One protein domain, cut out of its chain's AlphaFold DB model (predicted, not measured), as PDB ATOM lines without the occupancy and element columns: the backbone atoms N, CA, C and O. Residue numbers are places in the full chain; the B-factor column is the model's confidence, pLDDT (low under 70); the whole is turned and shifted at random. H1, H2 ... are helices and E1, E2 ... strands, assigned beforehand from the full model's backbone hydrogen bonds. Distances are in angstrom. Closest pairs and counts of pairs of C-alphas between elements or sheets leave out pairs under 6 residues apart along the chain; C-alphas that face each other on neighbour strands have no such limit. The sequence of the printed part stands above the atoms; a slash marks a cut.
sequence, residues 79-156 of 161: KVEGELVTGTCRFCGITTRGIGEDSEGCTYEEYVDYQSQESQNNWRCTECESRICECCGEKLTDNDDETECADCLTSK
ATOM      1  N   LYS A  79     -39.788  14.279 -22.614       82.19
ATOM      2  CA  LYS A  79     -39.216  15.206 -21.631       82.19
ATOM      3  C   LYS A  79     -40.190  15.452 -20.490       82.19
ATOM      4  O   LYS A  79     -41.383  15.617 -20.728       82.19
ATOM      5  N   VAL A  80     -39.667  15.560 -19.274       81.88
ATOM      6  CA  VAL A  80     -40.449  15.827 -18.062       81.88
ATOM      7  C   VAL A  80     -39.923  17.098 -17.394       81.88
ATOM      8  O   VAL A  80     -38.744  17.184 -17.063       81.88
ATOM      9  N   GLU A  81     -40.795  18.082 -17.191       79.19
ATOM     10  CA  GLU A  81     -40.503  19.355 -16.526       79.19
ATOM     11  C   GLU A  81     -41.558  19.617 -15.437       79.19
ATOM     12  O   GLU A  81     -42.612  20.209 -15.681       79.19
ATOM     13  N   GLY A  82     -41.283  19.155 -14.213       78.12
ATOM     14  CA  GLY A  82     -42.240  19.213 -13.103       78.12
ATOM     15  C   GLY A  82     -43.422  18.270 -13.336       78.12
ATOM     16  O   GLY A  82     -43.244  17.056 -13.388       78.12
ATOM     17  N   GLU A  83     -44.622  18.831 -13.481       81.06
ATOM     18  CA  GLU A  83     -45.842  18.087 -13.829       81.06
ATOM     19  C   GLU A  83     -46.029  17.928 -15.346       81.06
ATOM     20  O   GLU A  83     -46.858  17.137 -15.793       81.06
ATOM     21  N   LEU A  84     -45.290  18.696 -16.155       83.56
ATOM     22  CA  LEU A  84     -45.467  18.722 -17.600       83.56
ATOM     23  C   LEU A  84     -44.638  17.621 -18.260       83.56
ATOM     24  O   LEU A  84     -43.414  17.605 -18.146       83.56
ATOM     25  N   VAL A  85     -45.292  16.772 -19.046       87.06
ATOM     26  CA  VAL A  85     -44.632  15.782 -19.900       87.06
ATOM     27  C   VAL A  85     -44.808  16.195 -21.357       87.06
ATOM     28  O   VAL A  85     -45.921  16.400 -21.835       87.06
ATOM     29  N   THR A  86     -43.708  16.363 -22.078       88.31
ATOM     30  CA  THR A  86     -43.696  16.742 -23.494       88.31
ATOM     31  C   THR A  86     -43.074  15.617 -24.296       88.31
ATOM     32  O   THR A  86     -42.032  15.119 -23.904       88.31
ATOM     33  N   GLY A  87     -43.632  15.250 -25.443       88.12
ATOM     34  CA  GLY A  87     -42.964  14.296 -26.325       88.12
ATOM     35  C   GLY A  87     -43.426  14.397 -27.764       88.12
ATOM     36  O   GLY A  87     -44.335  15.163 -28.075       88.12
ATOM     37  N   THR A  88     -42.807  13.644 -28.663       84.31
ATOM     38  CA  THR A  88     -43.182  13.634 -30.083       84.31
ATOM     39  C   THR A  88     -43.995  12.387 -30.379       84.31
ATOM     40  O   THR A  88     -43.531  11.274 -30.159       84.31
ATOM     41  N   CYS A  89     -45.226  12.544 -30.876       83.56
ATOM     42  CA  CYS A  89     -46.044  11.394 -31.243       83.56
ATOM     43  C   CYS A  89     -45.343  10.578 -32.333       83.56
ATOM     44  O   CYS A  89     -45.089  11.086 -33.426       83.56
ATOM     45  N   ARG A  90     -45.129   9.286 -32.077       82.50
ATOM     46  CA  ARG A  90     -44.465   8.380 -33.023       82.50
ATOM     47  C   ARG A  90     -45.168   8.272 -34.383       82.50
ATOM     48  O   ARG A  90     -44.526   7.998 -35.392       82.50
ATOM     49  N   PHE A  91     -46.486   8.457 -34.419       81.44
ATOM     50  CA  PHE A  91     -47.302   8.219 -35.613       81.44
ATOM     51  C   PHE A  91     -47.501   9.436 -36.504       81.44
ATOM     52  O   PHE A  91     -47.541   9.295 -37.726       81.44
ATOM     53  N   CYS A  92     -47.676  10.620 -35.923       79.31
ATOM     54  CA  CYS A  92     -47.908  11.842 -36.694       79.31
ATOM     55  C   CYS A  92     -46.762  12.851 -36.589       79.31
ATOM     56  O   CYS A  92     -46.776  13.848 -37.305       79.31
ATOM     57  N   GLY A  93     -45.782  12.615 -35.711       77.38
ATOM     58  CA  GLY A  93     -44.649  13.515 -35.490       77.38
ATOM     59  C   GLY A  93     -45.017  14.826 -34.793       77.38
ATOM     60  O   GLY A  93     -44.170  15.708 -34.671       77.38
ATOM     61  N   ILE A  94     -46.266  14.994 -34.349       83.56
ATOM     62  CA  ILE A  94     -46.696  16.201 -33.638       83.56
ATOM     63  C   ILE A  94     -46.155  16.152 -32.211       83.56
ATOM     64  O   ILE A  94     -46.288  15.141 -31.519       83.56
ATOM     65  N   THR A  95     -45.583  17.264 -31.758       87.56
ATOM     66  CA  THR A  95     -45.207  17.447 -30.356       87.56
ATOM     67  C   THR A  95     -46.459  17.563 -29.490       87.56
ATOM     68  O   THR A  95     -47.282  18.458 -29.684       87.56
ATOM     69  N   THR A  96     -46.591  16.670 -28.521       86.62
ATOM     70  CA  THR A  96     -47.670  16.633 -27.539       86.62
ATOM     71  C   THR A  96     -47.178  17.127 -26.190       86.62
ATOM     72  O   THR A  96     -45.987  17.078 -25.881       86.62
ATOM     73  N   ARG A  97     -48.114  17.632 -25.389       88.31
ATOM     74  CA  ARG A  97     -47.894  18.030 -24.001       88.31
ATOM     75  C   ARG A  97     -49.021  17.453 -23.161       88.31
ATOM     76  O   ARG A  97     -50.180  17.588 -23.546       88.31
ATOM     77  N   GLY A  98     -48.667  16.829 -22.051       80.88
ATOM     78  CA  GLY A  98     -49.574  16.258 -21.068       80.88
ATOM     79  C   GLY A  98     -49.160  16.662 -19.659       80.88
ATOM     80  O   GLY A  98     -48.081  17.219 -19.452       80.88
ATOM     81  N   ILE A  99     -50.045  16.398 -18.711       79.19
ATOM     82  CA  ILE A  99     -49.768  16.490 -17.279       79.19
ATOM     83  C   ILE A  99     -49.692  15.042 -16.787       79.19
ATOM     84  O   ILE A  99     -50.495  14.227 -17.249       79.19
ATOM     85  N   GLY A 100     -48.716  14.715 -15.933       68.19
ATOM     86  CA  GLY A 100     -48.639  13.397 -15.286       68.19
ATOM     87  C   GLY A 100     -49.943  13.045 -14.555       68.19
ATOM     88  O   GLY A 100     -50.716  13.942 -14.214       68.19
ATOM     89  N   GLU A 101     -50.214  11.751 -14.358       66.56
ATOM     90  CA  GLU A 101     -51.480  11.286 -13.761       66.56
ATOM     91  C   GLU A 101     -51.703  11.857 -12.352       66.56
ATOM     92  O   GLU A 101     -52.838  12.185 -11.989       66.56
ATOM     93  N   ASP A 102     -50.612  12.085 -11.622       61.59
ATOM     94  CA  ASP A 102     -50.634  12.606 -10.268       61.59
ATOM     95  C   ASP A 102     -50.238  14.089 -10.243       61.59
ATOM     96  O   ASP A 102     -49.147  14.502 -10.647       61.59
ATOM     97  N   SER A 103     -51.128  14.923  -9.701       58.28
ATOM     98  CA  SER A 103     -50.930  16.372  -9.528       58.28
ATOM     99  C   SER A 103     -49.844  16.744  -8.503       58.28
ATOM    100  O   SER A 103     -49.822  17.871  -8.016       58.28
ATOM    101  N   GLU A 104     -49.012  15.788  -8.089       67.50
ATOM    102  CA  GLU A 104     -47.897  15.982  -7.156       67.50
ATOM    103  C   GLU A 104     -46.537  16.056  -7.876       67.50
ATOM    104  O   GLU A 104     -45.508  16.298  -7.240       67.50
ATOM    105  N   GLY A 105     -46.541  15.944  -9.209       67.50
ATOM    106  CA  GLY A 105     -45.345  15.974 -10.044       67.50
ATOM    107  C   GLY A 105     -44.783  14.581 -10.312       67.50
ATOM    108  O   GLY A 105     -45.102  13.619  -9.627       67.50
ATOM    109  N   CYS A 106     -43.936  14.487 -11.337       75.94
ATOM    110  CA  CYS A 106     -43.353  13.219 -11.759       75.94
ATOM    111  C   CYS A 106     -42.327  12.711 -10.733       75.94
ATOM    112  O   CYS A 106     -41.324  13.378 -10.446       75.94
ATOM    113  N   THR A 107     -42.578  11.524 -10.191       81.62
ATOM    114  CA  THR A 107     -41.636  10.776  -9.356       81.62
ATOM    115  C   THR A 107     -40.422  10.324 -10.170       81.62
ATOM    116  O   THR A 107     -40.416  10.322 -11.403       81.62
ATOM    117  N   TYR A 108     -39.349   9.930  -9.482       75.81
ATOM    118  CA  TYR A 108     -38.168   9.417 -10.175       75.81
ATOM    119  C   TYR A 108     -38.463   8.091 -10.889       75.81
ATOM    120  O   TYR A 108     -37.962   7.870 -11.989       75.81
ATOM    121  N   GLU A 109     -39.288   7.226 -10.294       81.00
ATOM    122  CA  GLU A 109     -39.722   5.977 -10.916       81.00
ATOM    123  C   GLU A 109     -40.489   6.233 -12.220       81.00
ATOM    124  O   GLU A 109     -40.144   5.651 -13.246       81.00
ATOM    125  N   GLU A 110     -41.456   7.155 -12.215       79.56
ATOM    126  CA  GLU A 110     -42.199   7.549 -13.421       79.56
ATOM    127  C   GLU A 110     -41.292   8.189 -14.470       79.56
ATOM    128  O   GLU A 110     -41.404   7.893 -15.660       79.56
ATOM    129  N   TYR A 111     -40.349   9.037 -14.047       80.88
ATOM    130  CA  TYR A 111     -39.363   9.614 -14.951       80.88
ATOM    131  C   TYR A 111     -38.580   8.517 -15.674       80.88
ATOM    132  O   TYR A 111     -38.474   8.560 -16.901       80.88
ATOM    133  N   VAL A 112     -38.064   7.526 -14.936       80.00
ATOM    134  CA  VAL A 112     -37.342   6.377 -15.504       80.00
ATOM    135  C   VAL A 112     -38.233   5.585 -16.460       80.00
ATOM    136  O   VAL A 112     -37.767   5.191 -17.530       80.00
ATOM    137  N   ASP A 113     -39.510   5.411 -16.130       84.12
ATOM    138  CA  ASP A 113     -40.472   4.727 -16.992       84.12
ATOM    139  C   ASP A 113     -40.715   5.491 -18.299       84.12
ATOM    140  O   ASP A 113     -40.712   4.882 -19.371       84.12
ATOM    141  N   TYR A 114     -40.805   6.827 -18.267       82.25
ATOM    142  CA  TYR A 114     -40.843   7.656 -19.478       82.25
ATOM    143  C   TYR A 114     -39.562   7.536 -20.311       82.25
ATOM    144  O   TYR A 114     -39.616   7.632 -21.538       82.25
ATOM    145  N   GLN A 115     -38.412   7.285 -19.680       79.12
ATOM    146  CA  GLN A 115     -37.156   7.035 -20.393       79.12
ATOM    147  C   GLN A 115     -37.076   5.627 -21.001       79.12
ATOM    148  O   GLN A 115     -36.185   5.358 -21.811       79.12
ATOM    149  N   SER A 116     -37.986   4.715 -20.645       81.88
ATOM    150  CA  SER A 116     -37.977   3.357 -21.179       81.88
ATOM    151  C   SER A 116     -38.256   3.343 -22.682       81.88
ATOM    152  O   SER A 116     -39.054   4.117 -23.219       81.88
ATOM    153  N   GLN A 117     -37.626   2.406 -23.389       77.69
ATOM    154  CA  GLN A 117     -37.840   2.261 -24.826       77.69
ATOM    155  C   GLN A 117     -39.294   1.900 -25.162       77.69
ATOM    156  O   GLN A 117     -39.771   2.235 -26.242       77.69
ATOM    157  N   GLU A 118     -40.006   1.253 -24.239       82.69
ATOM    158  CA  GLU A 118     -41.433   0.972 -24.361       82.69
ATOM    159  C   GLU A 118     -42.259   2.262 -24.375       82.69
ATOM    160  O   GLU A 118     -43.006   2.488 -25.327       82.69
ATOM    161  N   SER A 119     -42.054   3.151 -23.401       83.69
ATOM    162  CA  SER A 119     -42.733   4.450 -23.338       83.69
ATOM    163  C   SER A 119     -42.436   5.309 -24.560       83.69
ATOM    164  O   SER A 119     -43.356   5.831 -25.187       83.69
ATOM    165  N   GLN A 120     -41.169   5.380 -24.978       79.69
ATOM    166  CA  GLN A 120     -40.769   6.093 -26.198       79.69
ATOM    167  C   GLN A 120     -41.470   5.524 -27.439       79.69
ATOM    168  O   GLN A 120     -41.959   6.257 -28.298       79.69
ATOM    169  N   ASN A 121     -41.564   4.196 -27.523       79.25
ATOM    170  CA  ASN A 121     -42.202   3.512 -28.639       79.25
ATOM    171  C   ASN A 121     -43.725   3.665 -28.654       79.25
ATOM    172  O   ASN A 121     -44.315   3.558 -29.733       79.25
ATOM    173  N   ASN A 122     -44.330   3.896 -27.491       83.12
ATOM    174  CA  ASN A 122     -45.770   3.990 -27.302       83.12
ATOM    175  C   ASN A 122     -46.286   5.424 -27.177       83.12
ATOM    176  O   ASN A 122     -47.503   5.604 -27.164       83.12
ATOM    177  N   TRP A 123     -45.411   6.431 -27.166       86.31
ATOM    178  CA  TRP A 123     -45.806   7.828 -27.032       86.31
ATOM    179  C   TRP A 123     -46.644   8.324 -28.214       86.31
ATOM    180  O   TRP A 123     -46.213   8.345 -29.378       86.31
ATOM    181  N   ARG A 124     -47.874   8.748 -27.919       86.25
ATOM    182  CA  ARG A 124     -48.891   9.090 -28.918       86.25
ATOM    183  C   ARG A 124     -49.622  10.373 -28.533       86.25
ATOM    184  O   ARG A 124     -49.688  10.749 -27.369       86.25
ATOM    185  N   CYS A 125     -50.155  11.075 -29.533       85.94
ATOM    186  CA  CYS A 125     -51.162  12.102 -29.280       85.94
ATOM    187  C   CYS A 125     -52.528  11.449 -29.082       85.94
ATOM    188  O   CYS A 125     -52.777  10.383 -29.641       85.94
ATOM    189  N   THR A 126     -53.427  12.131 -28.375       84.00
ATOM    190  CA  THR A 126     -54.792  11.652 -28.095       84.00
ATOM    191  C   THR A 126     -55.545  11.239 -29.365       84.00
ATOM    192  O   THR A 126     -56.283  10.261 -29.379       84.00
ATOM    193  N   GLU A 127     -55.324  11.948 -30.475       83.62
ATOM    194  CA  GLU A 127     -55.942  11.610 -31.761       83.62
ATOM    195  C   GLU A 127     -55.395  10.295 -32.339       83.62
ATOM    196  O   GLU A 127     -56.164   9.445 -32.780       83.62
ATOM    197  N   CYS A 128     -54.075  10.090 -32.303       82.75
ATOM    198  CA  CYS A 128     -53.451   8.853 -32.775       82.75
ATOM    199  C   CYS A 128     -53.701   7.673 -31.833       82.75
ATOM    200  O   CYS A 128     -53.740   6.544 -32.301       82.75
ATOM    201  N   GLU A 129     -53.867   7.925 -30.537       83.50
ATOM    202  CA  GLU A 129     -54.242   6.923 -29.540       83.50
ATOM    203  C   GLU A 129     -55.653   6.384 -29.792       83.50
ATOM    204  O   GLU A 129     -55.866   5.179 -29.755       83.50
ATOM    205  N   SER A 130     -56.598   7.250 -30.170       80.06
ATOM    206  CA  SER A 130     -57.969   6.840 -30.512       80.06
ATOM    207  C   SER A 130     -58.097   6.037 -31.817       80.06
ATOM    208  O   SER A 130     -59.186   5.583 -32.157       80.06
ATOM    209  N   ARG A 131     -57.003   5.884 -32.572       78.50
ATOM    210  CA  ARG A 131     -56.968   5.260 -33.902       78.50
ATOM    211  C   ARG A 131     -55.902   4.176 -33.963       78.50
ATOM    212  O   ARG A 131     -55.034   4.196 -34.838       78.50
ATOM    213  N   ILE A 132     -55.949   3.253 -33.010       80.88
ATOM    214  CA  ILE A 132     -55.044   2.106 -32.953       80.88
ATOM    215  C   ILE A 132     -55.819   0.802 -33.059       80.88
ATOM    216  O   ILE A 132     -56.920   0.672 -32.535       80.88
ATOM    217  N   CYS A 133     -55.217  -0.173 -33.729       77.44
ATOM    218  CA  CYS A 133     -55.714  -1.537 -33.744       77.44
ATOM    219  C   CYS A 133     -55.543  -2.155 -32.352       77.44
ATOM    220  O   CYS A 133     -54.414  -2.273 -31.871       77.44
ATOM    221  N   GLU A 134     -56.630  -2.622 -31.737       77.31
ATOM    222  CA  GLU A 134     -56.589  -3.264 -30.410       77.31
ATOM    223  C   GLU A 134     -55.769  -4.567 -30.403       77.31
ATOM    224  O   GLU A 134     -55.268  -4.994 -29.365       77.31
ATOM    225  N   CYS A 135     -55.602  -5.203 -31.567       76.50
ATOM    226  CA  CYS A 135     -54.897  -6.476 -31.692       76.50
ATOM    227  C   CYS A 135     -53.370  -6.329 -31.822       76.50
ATOM    228  O   CYS A 135     -52.641  -7.224 -31.394       76.50
ATOM    229  N   CYS A 136     -52.870  -5.258 -32.446       76.94
ATOM    230  CA  CYS A 136     -51.438  -5.124 -32.763       76.94
ATOM    231  C   CYS A 136     -50.825  -3.754 -32.441       76.94
ATOM    232  O   CYS A 136     -49.612  -3.603 -32.545       76.94
ATOM    233  N   GLY A 137     -51.626  -2.762 -32.046       74.69
ATOM    234  CA  GLY A 137     -51.147  -1.427 -31.673       74.69
ATOM    235  C   GLY A 137     -50.713  -0.539 -32.846       74.69
ATOM    236  O   GLY A 137     -50.190   0.557 -32.609       74.69
ATOM    237  N   GLU A 138     -50.928  -0.981 -34.089       79.38
ATOM    238  CA  GLU A 138     -50.661  -0.211 -35.310       79.38
ATOM    239  C   GLU A 138     -51.747   0.838 -35.587       79.38
ATOM    240  O   GLU A 138     -52.884   0.720 -35.126       79.38
ATOM    241  N   LYS A 139     -51.391   1.877 -36.351       74.38
ATOM    242  CA  LYS A 139     -52.290   2.987 -36.700       74.38
ATOM    243  C   LYS A 139     -53.419   2.522 -37.635       74.38
ATOM    244  O   LYS A 139     -53.140   1.975 -38.700       74.38
ATOM    245  N   LEU A 140     -54.670   2.815 -37.278       74.56
ATOM    246  CA  LEU A 140     -55.843   2.643 -38.144       74.56
ATOM    247  C   LEU A 140     -55.905   3.763 -39.191       74.56
ATOM    248  O   LEU A 140     -55.543   4.914 -38.918       74.56
ATOM    249  N   THR A 141     -56.338   3.429 -40.404       71.38
ATOM    250  CA  THR A 141     -56.464   4.406 -41.493       71.38
ATOM    251  C   THR A 141     -57.847   5.058 -41.491       71.38
ATOM    252  O   THR A 141     -58.781   4.541 -40.893       71.38
ATOM    253  N   ASP A 142     -57.976   6.233 -42.120       58.88
ATOM    254  CA  ASP A 142     -59.091   7.194 -41.959       58.88
ATOM    255  C   ASP A 142     -60.517   6.708 -42.336       58.88
ATOM    256  O   ASP A 142     -61.427   7.527 -42.400       58.88
ATOM    257  N   ASN A 143     -60.752   5.415 -42.570       53.75
ATOM    258  CA  ASN A 143     -62.072   4.854 -42.899       53.75
ATOM    259  C   ASN A 143     -62.402   3.538 -42.178       53.75
ATOM    260  O   ASN A 143     -63.349   2.854 -42.569       53.75
ATOM    261  N   ASP A 144     -61.649   3.174 -41.145       56.03
ATOM    262  CA  ASP A 144     -61.907   1.943 -40.411       56.03
ATOM    263  C   ASP A 144     -62.944   2.238 -39.303       56.03
ATOM    264  O   ASP A 144     -62.594   2.669 -38.208       56.03
ATOM    265  N   ASP A 145     -64.238   1.994 -39.572       57.56
ATOM    266  CA  ASP A 145     -65.290   1.838 -38.533       57.56
ATOM    267  C   ASP A 145     -65.031   0.591 -37.644       57.56
ATOM    268  O   ASP A 145     -65.841   0.220 -36.789       57.56
ATOM    269  N   GLU A 146     -63.907  -0.088 -37.873       63.97
ATOM    270  CA  GLU A 146     -63.501  -1.333 -37.249       63.97
ATOM    271  C   GLU A 146     -62.399  -1.084 -36.211       63.97
ATOM    272  O   GLU A 146     -61.509  -0.256 -36.392       63.97
ATOM    273  N   THR A 147     -62.444  -1.826 -35.103       71.06
ATOM    274  CA  THR A 147     -61.479  -1.724 -33.991       71.06
ATOM    275  C   THR A 147     -60.125  -2.380 -34.299       71.06
ATOM    276  O   THR A 147     -59.204  -2.362 -33.477       71.06
ATOM    277  N   GLU A 148     -59.985  -2.986 -35.479       72.62
ATOM    278  CA  GLU A 148     -58.836  -3.785 -35.898       72.62
ATOM    279  C   GLU A 148     -58.347  -3.342 -37.282       72.62
ATOM    280  O   GLU A 148     -59.137  -2.957 -38.137       72.62
ATOM    281  N   CYS A 149     -57.033  -3.398 -37.521       76.38
ATOM    282  CA  CYS A 149     -56.473  -3.055 -38.828       76.38
ATOM    283  C   CYS A 149     -56.747  -4.151 -39.871       76.38
ATOM    284  O   CYS A 149     -56.978  -5.316 -39.533       76.38
ATOM    285  N   ALA A 150     -56.635  -3.793 -41.154       74.12
ATOM    286  CA  ALA A 150     -56.862  -4.700 -42.283       74.12
ATOM    287  C   ALA A 150     -56.075  -6.024 -42.190       74.12
ATOM    288  O   ALA A 150     -56.602  -7.086 -42.530       74.12
ATOM    289  N   ASP A 151     -54.842  -5.985 -41.680       76.00
ATOM    290  CA  ASP A 151     -53.996  -7.174 -41.517       76.00
ATOM    291  C   ASP A 151     -54.512  -8.112 -40.407       76.00
ATOM    292  O   ASP A 151     -54.498  -9.338 -40.551       76.00
ATOM    293  N   CYS A 152     -55.026  -7.560 -39.303       77.44
ATOM    294  CA  CYS A 152     -55.614  -8.337 -38.204       77.44
ATOM    295  C   CYS A 152     -56.982  -8.929 -38.581       77.44
ATOM    296  O   CYS A 152     -57.293 -10.069 -38.231       77.44
ATOM    297  N   LEU A 153     -57.772  -8.192 -39.361       75.25
ATOM    298  CA  LEU A 153     -59.065  -8.655 -39.862       75.25
ATOM    299  C   LEU A 153     -58.919  -9.807 -40.862       75.25
ATOM    300  O   LEU A 153     -59.624 -10.816 -40.774       75.25
ATOM    301  N   THR A 154     -57.975  -9.691 -41.798       73.88
ATOM    302  CA  THR A 154     -57.713 -10.730 -42.807       73.88
ATOM    303  C   THR A 154     -57.145 -12.003 -42.187       73.88
ATOM    304  O   THR A 154     -57.604 -13.097 -42.513       73.88
ATOM    305  N   SER A 155     -56.243 -11.887 -41.212       70.69
ATOM    306  CA  SER A 155     -55.689 -13.050 -40.507       70.69
ATOM    307  C   SER A 155     -56.722 -13.796 -39.650       70.69
ATOM    308  O   SER A 155     -56.636 -15.017 -39.524       70.69
ATOM    309  N   LYS A 156     -57.761 -13.126 -39.131       64.56
ATOM    310  CA  LYS A 156     -58.908 -13.805 -38.495       64.56
ATOM    311  C   LYS A 156     -59.837 -14.490 -39.497       64.56
ATOM    312  O   LYS A 156     -60.421 -15.525 -39.172       64.56
TER     313      LYS A 156
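AT A GLANCE: This is residues 79 to 156 of the 161 residues of an uncharacterized protein of Pelosinus propionicus DSM 13327 (UniProt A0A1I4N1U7). Look for a long, loose rod with a small antiparallel sheet, E1 E2 E3, at one end and the short helix H4 at the other. H1 grazes the sheet, H2 follows it, H3 comes near the middle, and the stretch 130 to 149, with no named element, leads on to H4. The printed part has 78 residues, in the order E1 E2 E3 H1 H2 H3 H4; its class is mixed, helices and strands, with under half of the residues in named elements. The radius of gyration of the C-alphas is 14.9 A, and the spans are 44 by 20 by 20 A.

HOW THE PARTS SIT: Start at inner strand E2, residues 84 to 88. It forms hairpins with the edge strands E1, residues 79 to 81, antiparallel at 162 degrees, and E3, residues 95 to 99, antiparallel at 155 degrees: a meander, each strand the antiparallel neighbour of the one before. Find N 79 and O 86 at 2.7 A, and N 96 and O 87 at 2.7 A, within hydrogen-bond range. H1, residues 108 to 115, only grazes the sheet with residues 110 to 115; the closest C-alphas of E1 and H1, Val 80 and Tyr 111, are 7.0 A apart. H2, residues 117 to 122, is close to H1 but not clearly touching: their closest C-alphas, Asp 113 and Ser 119, are 6.7 A apart. H3, residues 126 to 129, is apart from H2 and from H4, residues 150 to 156. Every O i to N i+4 pair is within range in H1, H2 and H4; H3 is too short for one.

IN THESE COORDINATES: Find C-alpha 79 at (-39.216, 15.206, -21.631), where E1 begins its 6.7 A. E2 runs 13.7 A and E3 13.9 A. H1 runs 10.5 A from C-alpha 108, H2 8.5 A, H3 5.0 A and H4 10.1 A, to C-alpha 156 at (-58.908, -13.805, -38.495).

THE WHOLE: The farthest C-alphas, Glu 104 and Thr 154, are 45.6 A apart. The printed part has no cut, and its long link joins H3 to H4. The model's pLDDT is under 70 at residues 100 to 105, 142 to 146 and 156.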